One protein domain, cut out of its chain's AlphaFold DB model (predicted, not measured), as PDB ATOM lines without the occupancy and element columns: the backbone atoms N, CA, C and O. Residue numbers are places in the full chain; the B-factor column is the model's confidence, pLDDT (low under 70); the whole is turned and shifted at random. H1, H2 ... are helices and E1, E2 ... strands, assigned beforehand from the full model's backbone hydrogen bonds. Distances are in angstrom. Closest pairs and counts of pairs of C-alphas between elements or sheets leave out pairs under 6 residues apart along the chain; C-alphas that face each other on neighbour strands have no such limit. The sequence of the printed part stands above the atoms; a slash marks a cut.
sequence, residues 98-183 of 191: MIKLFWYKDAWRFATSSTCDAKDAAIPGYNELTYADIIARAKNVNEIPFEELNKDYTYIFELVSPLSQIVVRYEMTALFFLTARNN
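What this domain is: This is residues 98 to 183 of the 191 residues of the protein "RNA ligase" of Oribacterium sp. WCC10 (UniProt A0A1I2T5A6). A strongly twisted, curled sheet of two hairpins, E1 with E2 and E4 with E5, runs along much of the longest axis, with the short helix H1 packed near one end of it. E3 lies beyond H1, away from the sheet, and the unnamed residues 137 to 152 run back from H1 to the start of E4. The 86 printed residues hold E1, E2, E3, H1, E4 and E5 in that order, with under half in named elements; the class is mostly strand. The sheet's order is E2, E1, E4, E5, all antiparallel. The whole is compact, with a radius of gyration of the C-alphas of 12.7 A, yet elongated, spanning 34 by 22 by 19 A.

How they stand to each other: E1, residues 98 to 104, forms a hairpin with E2, residues 107 to 112, at 153 degrees; N 100 and O 111 are 2.8 A apart. E3, residues 126 to 130, pairs with no named strand and is apart from E2. It meets H1, residues 131 to 136, only through their link. H1 is on the sheet at a height of 7.2 A, over none of its strands; the closest C-alphas of H1 and E2, Ala 132 and Phe 110, are 7.2 A apart. Every O i to N i+4 pair in H1 is within hydrogen-bond range. E4, residues 153 to 160, is antiparallel to E1 at 146 degrees, with N 101 and O 155 2.8 A apart. E5, residues 174 to 182, forms a hairpin with E4 at 158 degrees, with N 158 and O 176 2.8 A apart.

Where its parts are: E1 begins at C-alpha 98 (-14.918, 78.828, -70.998) and measures 18.9 A; E2 measures 16.5 A, E3 8.2 A, H1 8.6 A and E4 22.1 A. E5 measures 23.7 A, bends by 54 degrees at residue 178 and ends at C-alpha 182 (-19.931, 78.300, -54.580).

The domain as a whole: The C-alphas farthest apart, of Asp 106 and Val 167, are 36.3 A apart. The links E2 to E3, H1 to E4 and E4 to E5 are long. The printed part has no cut, and no printed residue is under 70 in pLDDT.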
ATOM      1  N   MET A  98     -14.444  79.055 -72.360       97.94
ATOM      2  CA  MET A  98     -14.918  78.828 -70.998       97.94
ATOM      3  C   MET A  98     -16.204  77.988 -71.003       97.94
ATOM      4  O   MET A  98     -17.240  78.416 -71.533       97.94
ATOM      5  N   ILE A  99     -16.141  76.834 -70.346       98.56
ATOM      6  CA  ILE A  99     -17.244  75.909 -70.098       98.56
ATOM      7  C   ILE A  99     -17.559  75.891 -68.605       98.56
ATOM      8  O   ILE A  99     -16.675  75.864 -67.754       98.56
ATOM      9  N   LYS A 100     -18.848  75.897 -68.290       98.50
ATOM     10  CA  LYS A 100     -19.389  75.844 -66.935       98.50
ATOM     11  C   LYS A 100     -20.078  74.500 -66.758       98.50
ATOM     12  O   LYS A 100     -20.828  74.088 -67.642       98.50
ATOM     13  N   LEU A 101     -19.861  73.856 -65.624       98.81
ATOM     14  CA  LEU A 101     -20.562  72.656 -65.192       98.81
ATOM     15  C   LEU A 101     -21.307  72.974 -63.895       98.81
ATOM     16  O   LEU A 101     -20.706  73.459 -62.938       98.81
ATOM     17  N   PHE A 102     -22.612  72.724 -63.876       98.81
ATOM     18  CA  PHE A 102     -23.476  73.028 -62.735       98.81
ATOM     19  C   PHE A 102     -24.588  71.986 -62.588       98.81
ATOM     20  O   PHE A 102     -24.960  71.316 -63.556       98.81
ATOM     21  N   TRP A 103     -25.111  71.834 -61.371       98.62
ATOM     22  CA  TRP A 103     -26.210  70.918 -61.075       98.62
ATOM     23  C   TRP A 103     -27.558  71.627 -61.208       98.62
ATOM     24  O   TRP A 103     -27.767  72.691 -60.628       98.62
ATOM     25  N   TYR A 104     -28.498  71.037 -61.951       98.25
ATOM     26  CA  TYR A 104     -29.851  71.576 -62.062       98.25
ATOM     27  C   TYR A 104     -30.880  70.504 -62.443       98.25
ATOM     28  O   TYR A 104     -30.704  69.802 -63.440       98.25
ATOM     29  N   LYS A 105     -31.982  70.428 -61.678       96.19
ATOM     30  CA  LYS A 105     -33.084  69.454 -61.850       96.19
ATOM     31  C   LYS A 105     -32.571  68.020 -62.048       96.19
ATOM     32  O   LYS A 105     -32.802  67.401 -63.082       96.19
ATOM     33  N   ASP A 106     -31.839  67.543 -61.043       96.56
ATOM     34  CA  ASP A 106     -31.311  66.177 -60.936       96.56
ATOM     35  C   ASP A 106     -30.324  65.740 -62.030       96.56
ATOM     36  O   ASP A 106     -30.095  64.547 -62.229       96.56
ATOM     37  N   ALA A 107     -29.702  66.697 -62.719       97.50
ATOM     38  CA  ALA A 107     -28.680  66.417 -63.714       97.50
ATOM     39  C   ALA A 107     -27.549  67.449 -63.693       97.50
ATOM     40  O   ALA A 107     -27.766  68.651 -63.511       97.50
ATOM     41  N   TRP A 108     -26.338  66.966 -63.963       98.38
ATOM     42  CA  TRP A 108     -25.209  67.804 -64.341       98.38
ATOM     43  C   TRP A 108     -25.425  68.380 -65.740       98.38
ATOM     44  O   TRP A 108     -25.807  67.665 -66.670       98.38
ATOM     45  N   ARG A 109     -25.170  69.680 -65.896       98.38
ATOM     46  CA  ARG A 109     -25.305  70.398 -67.165       98.38
ATOM     47  C   ARG A 109     -24.029  71.140 -67.504       98.38
ATOM     48  O   ARG A 109     -23.467  71.833 -66.658       98.38
ATOM     49  N   PHE A 110     -23.626  71.034 -68.765       98.69
ATOM     50  CA  PHE A 110     -22.594  71.887 -69.335       98.69
ATOM     51  C   PHE A 110     -23.225  73.103 -70.003       98.69
ATOM     52  O   PHE A 110     -24.265  72.994 -70.649       98.69
ATOM     53  N   ALA A 111     -22.561  74.246 -69.896       98.62
ATOM     54  CA  ALA A 111     -22.963  75.492 -70.526       98.62
ATOM     55  C   ALA A 111     -21.745  76.292 -70.987       98.62
ATOM     56  O   ALA A 111     -20.696  76.276 -70.348       98.62
ATOM     57  N   THR A 112     -21.899  77.046 -72.071       98.06
ATOM     58  CA  THR A 112     -20.876  78.008 -72.508       98.06
ATOM     59  C   THR A 112     -21.001  79.323 -71.741       98.06
ATOM     60  O   THR A 112     -21.933  79.527 -70.961       98.06
ATOM     61  N   SER A 113     -20.107  80.283 -71.981       96.56
ATOM     62  CA  SER A 113     -20.235  81.617 -71.376       96.56
ATOM     63  C   SER A 113     -21.498  82.401 -71.783       96.56
ATOM     64  O   SER A 113     -21.820  83.383 -71.118       96.56
ATOM     65  N   SER A 114     -22.207  81.997 -72.843       95.88
ATOM     66  CA  SER A 114     -23.356  82.729 -73.401       95.88
ATOM     67  C   SER A 114     -24.649  81.916 -73.494       95.88
ATOM     68  O   SER A 114     -25.670  82.477 -73.885       95.88
ATOM     69  N   THR A 115     -24.635  80.629 -73.135       97.25
ATOM     70  CA  THR A 115     -25.821  79.760 -73.172       97.25
ATOM     71  C   THR A 115     -26.111  79.111 -71.822       97.25
ATOM     72  O   THR A 115     -25.227  79.000 -70.967       97.25
ATOM     73  N   CYS A 116     -27.361  78.681 -71.625       97.88
ATOM     74  CA  CYS A 116     -27.770  77.864 -70.476       97.88
ATOM     75  C   CYS A 116     -27.434  76.372 -70.635       97.88
ATOM     76  O   CYS A 116     -27.288  75.676 -69.633       97.88
ATOM     77  N   ASP A 117     -27.322  75.888 -71.872       97.75
ATOM     78  CA  ASP A 117     -26.973  74.507 -72.209       97.75
ATOM     79  C   ASP A 117     -25.967  74.512 -73.372       97.75
ATOM     80  O   ASP A 117     -26.065  75.312 -74.309       97.75
ATOM     81  N   ALA A 118     -24.950  73.658 -73.301       97.50
ATOM     82  CA  ALA A 118     -23.942  73.506 -74.342       97.50
ATOM     83  C   ALA A 118     -24.511  72.880 -75.628       97.50
ATOM     84  O   ALA A 118     -23.922  73.067 -76.693       97.50
ATOM     85  N   LYS A 119     -25.653  72.184 -75.553       97.06
ATOM     86  CA  LYS A 119     -26.386  71.667 -76.723       97.06
ATOM     87  C   LYS A 119     -26.999  72.784 -77.568       97.06
ATOM     88  O   LYS A 119     -27.145  72.625 -78.771       97.06
ATOM     89  N   ASP A 120     -27.300  73.927 -76.955       95.81
ATOM     90  CA  ASP A 120     -27.858  75.092 -77.653       95.81
ATOM     91  C   ASP A 120     -26.761  76.013 -78.218       95.81
ATOM     92  O   ASP A 120     -27.048  77.025 -78.859       95.81
ATOM     93  N   ALA A 121     -25.488  75.696 -77.965       95.69
ATOM     94  CA  ALA A 121     -24.354  76.492 -78.412       95.69
ATOM     95  C   ALA A 121     -23.721  75.869 -79.659       95.69
ATOM     96  O   ALA A 121     -22.931  74.931 -79.555       95.69
ATOM     97  N   ALA A 122     -24.050  76.409 -80.830       94.56
ATOM     98  CA  ALA A 122     -23.430  76.015 -82.092       94.56
ATOM     99  C   ALA A 122     -21.939  76.383 -82.140       94.56
ATOM    100  O   ALA A 122     -21.507  77.390 -81.566       94.56
ATOM    101  N   ILE A 123     -21.157  75.591 -82.871       92.38
ATOM    102  CA  ILE A 123     -19.751  75.891 -83.134       92.38
ATOM    103  C   ILE A 123     -19.645  76.786 -84.375       92.38
ATOM    104  O   ILE A 123     -20.119  76.403 -85.449       92.38
ATOM    105  N   PRO A 124     -18.995  77.960 -84.283       86.38
ATOM    106  CA  PRO A 124     -18.748  78.796 -85.451       86.38
ATOM    107  C   PRO A 124     -18.040  78.014 -86.566       86.38
ATOM    108  O   PRO A 124     -16.981  77.432 -86.354       86.38
ATOM    109  N   GLY A 125     -18.637  77.998 -87.759       87.88
ATOM    110  CA  GLY A 125     -18.102  77.284 -88.924       87.88
ATOM    111  C   GLY A 125     -18.512  75.811 -89.044       87.88
ATOM    112  O   GLY A 125     -18.196  75.200 -90.061       87.88
ATOM    113  N   TYR A 126     -19.249  75.249 -88.077       88.62
ATOM    114  CA  TYR A 126     -19.741  73.868 -88.127       88.62
ATOM    115  C   TYR A 126     -21.238  73.815 -87.802       88.62
ATOM    116  O   TYR A 126     -21.638  73.727 -86.645       88.62
ATOM    117  N   ASN A 127     -22.074  73.834 -88.842       78.31
ATOM    118  CA  ASN A 127     -23.532  73.973 -88.714       78.31
ATOM    119  C   ASN A 127     -24.232  72.823 -87.965       78.31
ATOM    120  O   ASN A 127     -25.362  72.997 -87.520       78.31
ATOM    121  N   GLU A 128     -23.588  71.662 -87.843       90.12
ATOM    122  CA  GLU A 128     -24.165  70.455 -87.233       90.12
ATOM    123  C   GLU A 128     -23.524  70.090 -85.887       90.12
ATOM    124  O   GLU A 128     -23.879  69.072 -85.302       90.12
ATOM    125  N   LEU A 129     -22.565  70.888 -85.403       95.06
ATOM    126  CA  LEU A 129     -21.875  70.619 -84.143       95.06
ATOM    127  C   LEU A 129     -22.219  71.662 -83.090       95.06
ATOM    128  O   LEU A 129     -22.272  72.866 -83.350       95.06
ATOM    129  N   THR A 130     -22.369  71.169 -81.869       97.25
ATOM    130  CA  THR A 130     -22.584  71.962 -80.667       97.25
ATOM    131  C   THR A 130     -21.385  71.851 -79.729       97.25
ATOM    132  O   THR A 130     -20.544  70.953 -79.850       97.25
ATOM    133  N   TYR A 131     -21.305  72.737 -78.739       97.50
ATOM    134  CA  TYR A 131     -20.309  72.608 -77.675       97.50
ATOM    135  C   TYR A 131     -20.497  71.324 -76.866       97.50
ATOM    136  O   TYR A 131     -19.502  70.764 -76.414       97.50
ATOM    137  N   ALA A 132     -21.722  70.805 -76.731       97.69
ATOM    138  CA  ALA A 132     -21.942  69.503 -76.104       97.69
ATOM    139  C   ALA A 132     -21.247  68.367 -76.879       97.69
ATOM    140  O   ALA A 132     -20.629  67.501 -76.259       97.69
ATOM    141  N   ASP A 133     -21.266  68.409 -78.217       97.44
ATOM    142  CA  ASP A 133     -20.589  67.412 -79.058       97.44
ATOM    143  C   ASP A 133     -19.066  67.478 -78.920       97.44
ATOM    144  O   ASP A 133     -18.399  66.443 -78.901       97.44
ATOM    145  N   ILE A 134     -18.493  68.683 -78.809       97.06
ATOM    146  CA  ILE A 134     -17.050  68.840 -78.578       97.06
ATOM    147  C   ILE A 134     -16.678  68.371 -77.167       97.06
ATOM    148  O   ILE A 134     -15.701  67.639 -77.014       97.06
ATOM    149  N   ILE A 135     -17.456  68.734 -76.145       98.06
ATOM    150  CA  ILE A 135     -17.216  68.314 -74.755       98.06
ATOM    151  C   ILE A 135     -17.215  66.787 -74.643       98.06
ATOM    152  O   ILE A 135     -16.314  66.222 -74.030       98.06
ATOM    153  N   ALA A 136     -18.156  66.105 -75.303       97.56
ATOM    154  CA  ALA A 136     -18.206  64.644 -75.336       97.56
ATOM    155  C   ALA A 136     -16.966  63.997 -75.988       97.56
ATOM    156  O   ALA A 136     -16.674  62.830 -75.735       97.56
ATOM    157  N   ARG A 137     -16.222  64.742 -76.819       96.75
ATOM    158  CA  ARG A 137     -14.959  64.305 -77.439       96.75
ATOM    159  C   ARG A 137     -13.728  64.648 -76.600       96.75
ATOM    160  O   ARG A 137     -12.622  64.282 -76.996       96.75
ATOM    161  N   ALA A 138     -13.876  65.375 -75.490       97.94
ATOM    162  CA  ALA A 138     -12.746  65.715 -74.640       97.94
ATOM    163  C   ALA A 138     -12.178  64.447 -73.999       97.94
ATOM    164  O   ALA A 138     -12.893  63.698 -73.335       97.94
ATOM    165  N   LYS A 139     -10.874  64.212 -74.184       97.69
ATOM    166  CA  LYS A 139     -10.211  62.964 -73.764       97.69
ATOM    167  C   LYS A 139     -10.374  62.651 -72.272       97.69
ATOM    168  O   LYS A 139     -10.344  61.490 -71.890       97.69
ATOM    169  N   ASN A 140     -10.556  63.690 -71.461       97.75
ATOM    170  CA  ASN A 140     -10.644  63.634 -70.009       97.75
ATOM    171  C   ASN A 140     -12.052  63.941 -69.467       97.75
ATOM    172  O   ASN A 140     -12.211  64.127 -68.267       97.75
ATOM    173  N   VAL A 141     -13.094  63.986 -70.311       97.38
ATOM    174  CA  VAL A 141     -14.471  64.226 -69.827       97.38
ATOM    175  C   VAL A 141     -14.937  63.134 -68.856       97.38
ATOM    176  O   VAL A 141     -15.618  63.424 -67.878       97.38
ATOM    177  N   ASN A 142     -14.510  61.890 -69.087       96.25
ATOM    178  CA  ASN A 142     -14.828  60.743 -68.233       96.25
ATOM    179  C   ASN A 142     -14.018  60.721 -66.924       96.25
ATOM    180  O   ASN A 142     -14.278  59.880 -66.071       96.25
ATOM    181  N   GLU A 143     -13.036  61.613 -66.771       97.31
ATOM    182  CA  GLU A 143     -12.252  61.764 -65.538       97.31
ATOM    183  C   GLU A 143     -12.920  62.741 -64.557       97.31
ATOM    184  O   GLU A 143     -12.464  62.879 -63.424       97.31
ATOM    185  N   ILE A 144     -14.003  63.421 -64.962       97.38
ATOM    186  CA  ILE A 144     -14.769  64.304 -64.078       97.38
ATOM    187  C   ILE A 144     -15.516  63.437 -63.046       97.38
ATOM    188  O   ILE A 144     -16.358  62.623 -63.437       97.38
ATOM    189  N   PRO A 145     -15.273  63.613 -61.734       97.06
ATOM    190  CA  PRO A 145     -15.848  62.756 -60.700       97.06
ATOM    191  C   PRO A 145     -17.273  63.205 -60.339       97.06
ATOM    192  O   PRO A 145     -17.531  63.648 -59.223       97.06
ATOM    193  N   PHE A 146     -18.208  63.126 -61.291       97.25
ATOM    194  CA  PHE A 146     -19.571  63.676 -61.181       97.25
ATOM    195  C   PHE A 146     -20.329  63.282 -59.901       97.25
ATOM    196  O   PHE A 146     -21.124  64.078 -59.403       97.25
ATOM    197  N   GLU A 147     -20.089  62.083 -59.366       96.88
ATOM    198  CA  GLU A 147     -20.734  61.582 -58.143       96.88
ATOM    199  C   GLU A 147     -20.155  62.189 -56.852       96.88
ATOM    200  O   GLU A 147     -20.808  62.176 -55.811       96.88
ATOM    201  N   GLU A 148     -18.942  62.741 -56.913       96.81
ATOM    202  CA  GLU A 148     -18.229  63.331 -55.772       96.81
ATOM    203  C   GLU A 148     -18.331  64.862 -55.748       96.81
ATOM    204  O   GLU A 148     -18.050  65.498 -54.730       96.81
ATOM    205  N   LEU A 149     -18.732  65.473 -56.868       97.69
ATOM    206  CA  LEU A 149     -18.858  66.921 -56.984       97.69
ATOM    207  C   LEU A 149     -19.984  67.466 -56.090       97.69
ATOM    208  O   LEU A 149     -21.098  66.940 -56.030       97.69
ATOM    209  N   ASN A 150     -19.709  68.596 -55.442       97.88
ATOM    210  CA  ASN A 150     -20.696  69.340 -54.679       97.88
ATOM    211  C   ASN A 150     -21.628  70.108 -55.631       97.88
ATOM    212  O   ASN A 150     -21.201  70.937 -56.432       97.88
ATOM    213  N   LYS A 151     -22.928  69.853 -55.499       98.44
ATOM    214  CA  LYS A 151     -23.994  70.400 -56.348       98.44
ATOM    215  C   LYS A 151     -24.238  71.899 -56.147       98.44
ATOM    216  O   LYS A 151     -24.829  72.530 -57.017       98.44
ATOM    217  N   ASP A 152     -23.736  72.476 -55.055       98.00
ATOM    218  CA  ASP A 152     -23.816  73.916 -54.785       98.00
ATOM    219  C   ASP A 152     -22.735  74.721 -55.520       98.00
ATOM    220  O   ASP A 152     -22.680  75.944 -55.388       98.00
ATOM    221  N   TYR A 153     -21.860  74.064 -56.287       98.56
ATOM    222  CA  TYR A 153     -20.761  74.707 -56.997       98.56
ATOM    223  C   TYR A 153     -21.000  74.794 -58.502       98.56
ATOM    224  O   TYR A 153     -21.580  73.915 -59.142       98.56
ATOM    225  N   THR A 154     -20.461  75.863 -59.077       98.69
ATOM    226  CA  THR A 154     -20.142  75.955 -60.497       98.69
ATOM    227  C   THR A 154     -18.698  75.562 -60.702       98.69
ATOM    228  O   THR A 154     -17.808  76.232 -60.189       98.69
ATOM    229  N   TYR A 155     -18.459  74.530 -61.497       98.69
ATOM    230  CA  TYR A 155     -17.121  74.134 -61.915       98.69
ATOM    231  C   TYR A 155     -16.805  74.791 -63.255       98.69
ATOM    232  O   TYR A 155     -17.605  74.720 -64.191       98.69
ATOM    233  N   ILE A 156     -15.660  75.459 -63.343       98.50
ATOM    234  CA  ILE A 156     -15.265  76.238 -64.513       98.50
ATOM    235  C   ILE A 156     -14.082  75.549 -65.177       98.50
ATOM    236  O   ILE A 156     -13.066  75.265 -64.540       98.50
ATOM    237  N   PHE A 157     -14.221  75.303 -66.471       98.44
ATOM    238  CA  PHE A 157     -13.218  74.670 -67.306       98.44
ATOM    239  C   PHE A 157     -12.886  75.561 -68.499       98.44
ATOM    240  O   PHE A 157     -13.742  76.298 -68.986       98.44
ATOM    241  N   GLU A 158     -11.677  75.420 -69.025       98.31
ATOM    242  CA  GLU A 158     -11.336  75.865 -70.371       98.31
ATOM    243  C   GLU A 158     -11.373  74.660 -71.315       98.31
ATOM    244  O   GLU A 158     -10.624  73.696 -71.144       98.31
ATOM    245  N   LEU A 159     -12.257  74.697 -72.312       98.31
ATOM    246  CA  LEU A 159     -12.294  73.709 -73.383       98.31
ATOM    247  C   LEU A 159     -11.350  74.131 -74.503       98.31
ATOM    248  O   LEU A 159     -11.541  75.183 -75.115       98.31
ATOM    249  N   VAL A 160     -10.399  73.264 -74.828       97.94
ATOM    250  CA  VAL A 160      -9.592  73.379 -76.047       97.94
ATOM    251  C   VAL A 160     -10.028  72.325 -77.052       97.94
ATOM    252  O   VAL A 160     -10.425  71.223 -76.668       97.94
ATOM    253  N   SER A 161      -9.960  72.652 -78.340       96.81
ATOM    254  CA  SER A 161     -10.209  71.710 -79.431       96.81
ATOM    255  C   SER A 161      -9.663  72.262 -80.751       96.81
ATOM    256  O   SER A 161      -9.781  73.470 -80.978       96.81
ATOM    257  N   PRO A 162      -9.189  71.406 -81.681       94.94
ATOM    258  CA  PRO A 162      -8.958  71.811 -83.069       94.94
ATOM    259  C   PRO A 162     -10.204  72.427 -83.733       94.94
ATOM    260  O   PRO A 162     -10.089  73.207 -84.672       94.94
ATOM    261  N   LEU A 163     -11.404  72.072 -83.253       93.19
ATOM    262  CA  LEU A 163     -12.688  72.507 -83.813       93.19
ATOM    263  C   LEU A 163     -13.163  73.869 -83.285       93.19
ATOM    264  O   LEU A 163     -14.069  74.457 -83.863       93.19
ATOM    265  N   SER A 164     -12.570  74.365 -82.199       89.88
ATOM    266  CA  SER A 164     -12.949  75.621 -81.537       89.88
ATOM    267  C   SER A 164     -11.725  76.503 -81.273       89.88
ATOM    268  O   SER A 164     -11.635  77.147 -80.228       89.88
ATOM    269  N   GLN A 165     -10.752  76.477 -82.190       90.00
ATOM    270  CA  GLN A 165      -9.508  77.235 -82.069       90.00
ATOM    271  C   GLN A 165      -9.800  78.739 -81.964       90.00
ATOM    272  O   GLN A 165     -10.491  79.296 -82.818       90.00
ATOM    273  N   ILE A 166      -9.226  79.390 -80.950       88.06
ATOM    274  CA  ILE A 166      -9.285  80.846 -80.784       88.06
ATOM    275  C   ILE A 166      -8.030  81.481 -81.396       88.06
ATOM    276  O   ILE A 166      -8.099  82.039 -82.490       88.06
ATOM    277  N   VAL A 167      -6.866  81.331 -80.759       92.88
ATOM    278  CA  VAL A 167      -5.562  81.734 -81.313       92.88
ATOM    279  C   VAL A 167      -4.595  80.554 -81.309       92.88
ATOM    280  O   VAL A 167      -4.056  80.197 -82.361       92.88
ATOM    281  N   VAL A 168      -4.400  79.915 -80.155       93.44
ATOM    282  CA  VAL A 168      -3.463  78.799 -79.977       93.44
ATOM    283  C   VAL A 168      -4.003  77.531 -80.632       93.44
ATOM    284  O   VAL A 168      -5.168  77.171 -80.474       93.44
ATOM    285  N   ARG A 169      -3.138  76.830 -81.373       93.75
ATOM    286  CA  ARG A 169      -3.463  75.536 -81.983       93.75
ATOM    287  C   ARG A 169      -3.271  74.415 -80.971       93.75
ATOM    288  O   ARG A 169      -2.171  74.231 -80.458       93.75
ATOM    289  N   TYR A 170      -4.331  73.646 -80.748       94.94
ATOM    290  CA  TYR A 170      -4.308  72.433 -79.940       94.94
ATOM    291  C   TYR A 170      -4.629  71.235 -80.829       94.94
ATOM    292  O   TYR A 170      -5.645  71.235 -81.511       94.94
ATOM    293  N   GLU A 171      -3.797  70.196 -80.770       95.75
ATOM    294  CA  GLU A 171      -3.985  68.936 -81.516       95.75
ATOM    295  C   GLU A 171      -4.929  67.952 -80.794       95.75
ATOM    296  O   GLU A 171      -5.081  66.798 -81.187       95.75
ATOM    297  N   MET A 172      -5.549  68.385 -79.694       96.31
ATOM    298  CA  MET A 172      -6.402  67.560 -78.841       96.31
ATOM    299  C   MET A 172      -7.637  68.322 -78.381       96.31
ATOM    300  O   MET A 172      -7.613  69.547 -78.261       96.31
ATOM    301  N   THR A 173      -8.681  67.570 -78.043       98.12
ATOM    302  CA  THR A 173      -9.838  68.094 -77.316       98.12
ATOM    303  C   THR A 173      -9.715  67.720 -75.842       98.12
ATOM    304  O   THR A 173      -9.579  66.537 -75.518       98.12
ATOM    305  N   ALA A 174      -9.733  68.708 -74.948       98.31
ATOM    306  CA  ALA A 174      -9.581  68.500 -73.507       98.31
ATOM    307  C   ALA A 174     -10.264  69.614 -72.703       98.31
ATOM    308  O   ALA A 174     -10.373  70.746 -73.175       98.31
ATOM    309  N   LEU A 175     -10.685  69.284 -71.482       98.38
ATOM    310  CA  LEU A 175     -11.197  70.233 -70.494       98.38
ATOM    311  C   LEU A 175     -10.127  70.497 -69.435       98.38
ATOM    312  O   LEU A 175      -9.739  69.586 -68.710       98.38
ATOM    313  N   PHE A 176      -9.666  71.734 -69.315       97.88
ATOM    314  CA  PHE A 176      -8.754  72.143 -68.249       97.88
ATOM    315  C   PHE A 176      -9.566  72.732 -67.108       97.88
ATOM    316  O   PHE A 176     -10.230  73.745 -67.298       97.88
ATOM    317  N   PHE A 177      -9.543  72.101 -65.938       97.38
ATOM    318  CA  PHE A 177     -10.175  72.675 -64.754       97.38
ATOM    319  C   PHE A 177      -9.459  73.971 -64.359       97.38
ATOM    320  O   PHE A 177      -8.233  73.987 -64.265       97.38
ATOM    321  N   LEU A 178     -10.223  75.046 -64.156       96.56
ATOM    322  CA  LEU A 178      -9.695  76.355 -63.771       96.56
ATOM    323  C   LEU A 178      -9.933  76.628 -62.287       96.56
ATOM    324  O   LEU A 178      -9.002  76.945 -61.561       96.56
ATOM    325  N   THR A 179     -11.189  76.523 -61.851       96.75
ATOM    326  CA  THR A 179     -11.605  76.658 -60.450       96.75
ATOM    327  C   THR A 179     -13.058  76.197 -60.297       96.75
ATOM    328  O   THR A 179     -13.730  75.853 -61.276       96.75
ATOM    329  N   ALA A 180     -13.575  76.232 -59.073       97.94
ATOM    330  CA  ALA A 180     -14.995  76.131 -58.790       97.94
ATOM    331  C   ALA A 180     -15.453  77.315 -57.931       97.94
ATOM    332  O   ALA A 180     -14.692  77.816 -57.114       97.94
ATOM    333  N   ARG A 181     -16.704  77.749 -58.074       97.88
ATOM    334  CA  ARG A 181     -17.291  78.832 -57.276       97.88
ATOM    335  C   ARG A 181     -18.578  78.366 -56.618       97.88
ATOM    336  O   ARG A 181     -19.432  77.782 -57.280       97.88
ATOM    337  N   ASN A 182     -18.722  78.627 -55.324       98.00
ATOM    338  CA  ASN A 182     -19.931  78.300 -54.580       98.00
ATOM    339  C   ASN A 182     -21.070  79.242 -55.006       98.00
ATOM    340  O   ASN A 182     -20.953  80.462 -54.896       98.00
ATOM    341  N   ASN A 183     -22.191  78.693 -55.469       98.00
ATOM    342  CA  ASN A 183     -23.327  79.465 -55.978       98.00
ATOM    343  C   ASN A 183     -24.078  80.234 -54.875       98.00
ATOM    344  O   ASN A 183     -24.763  81.215 -55.167       98.00
TER     345      ASN A 183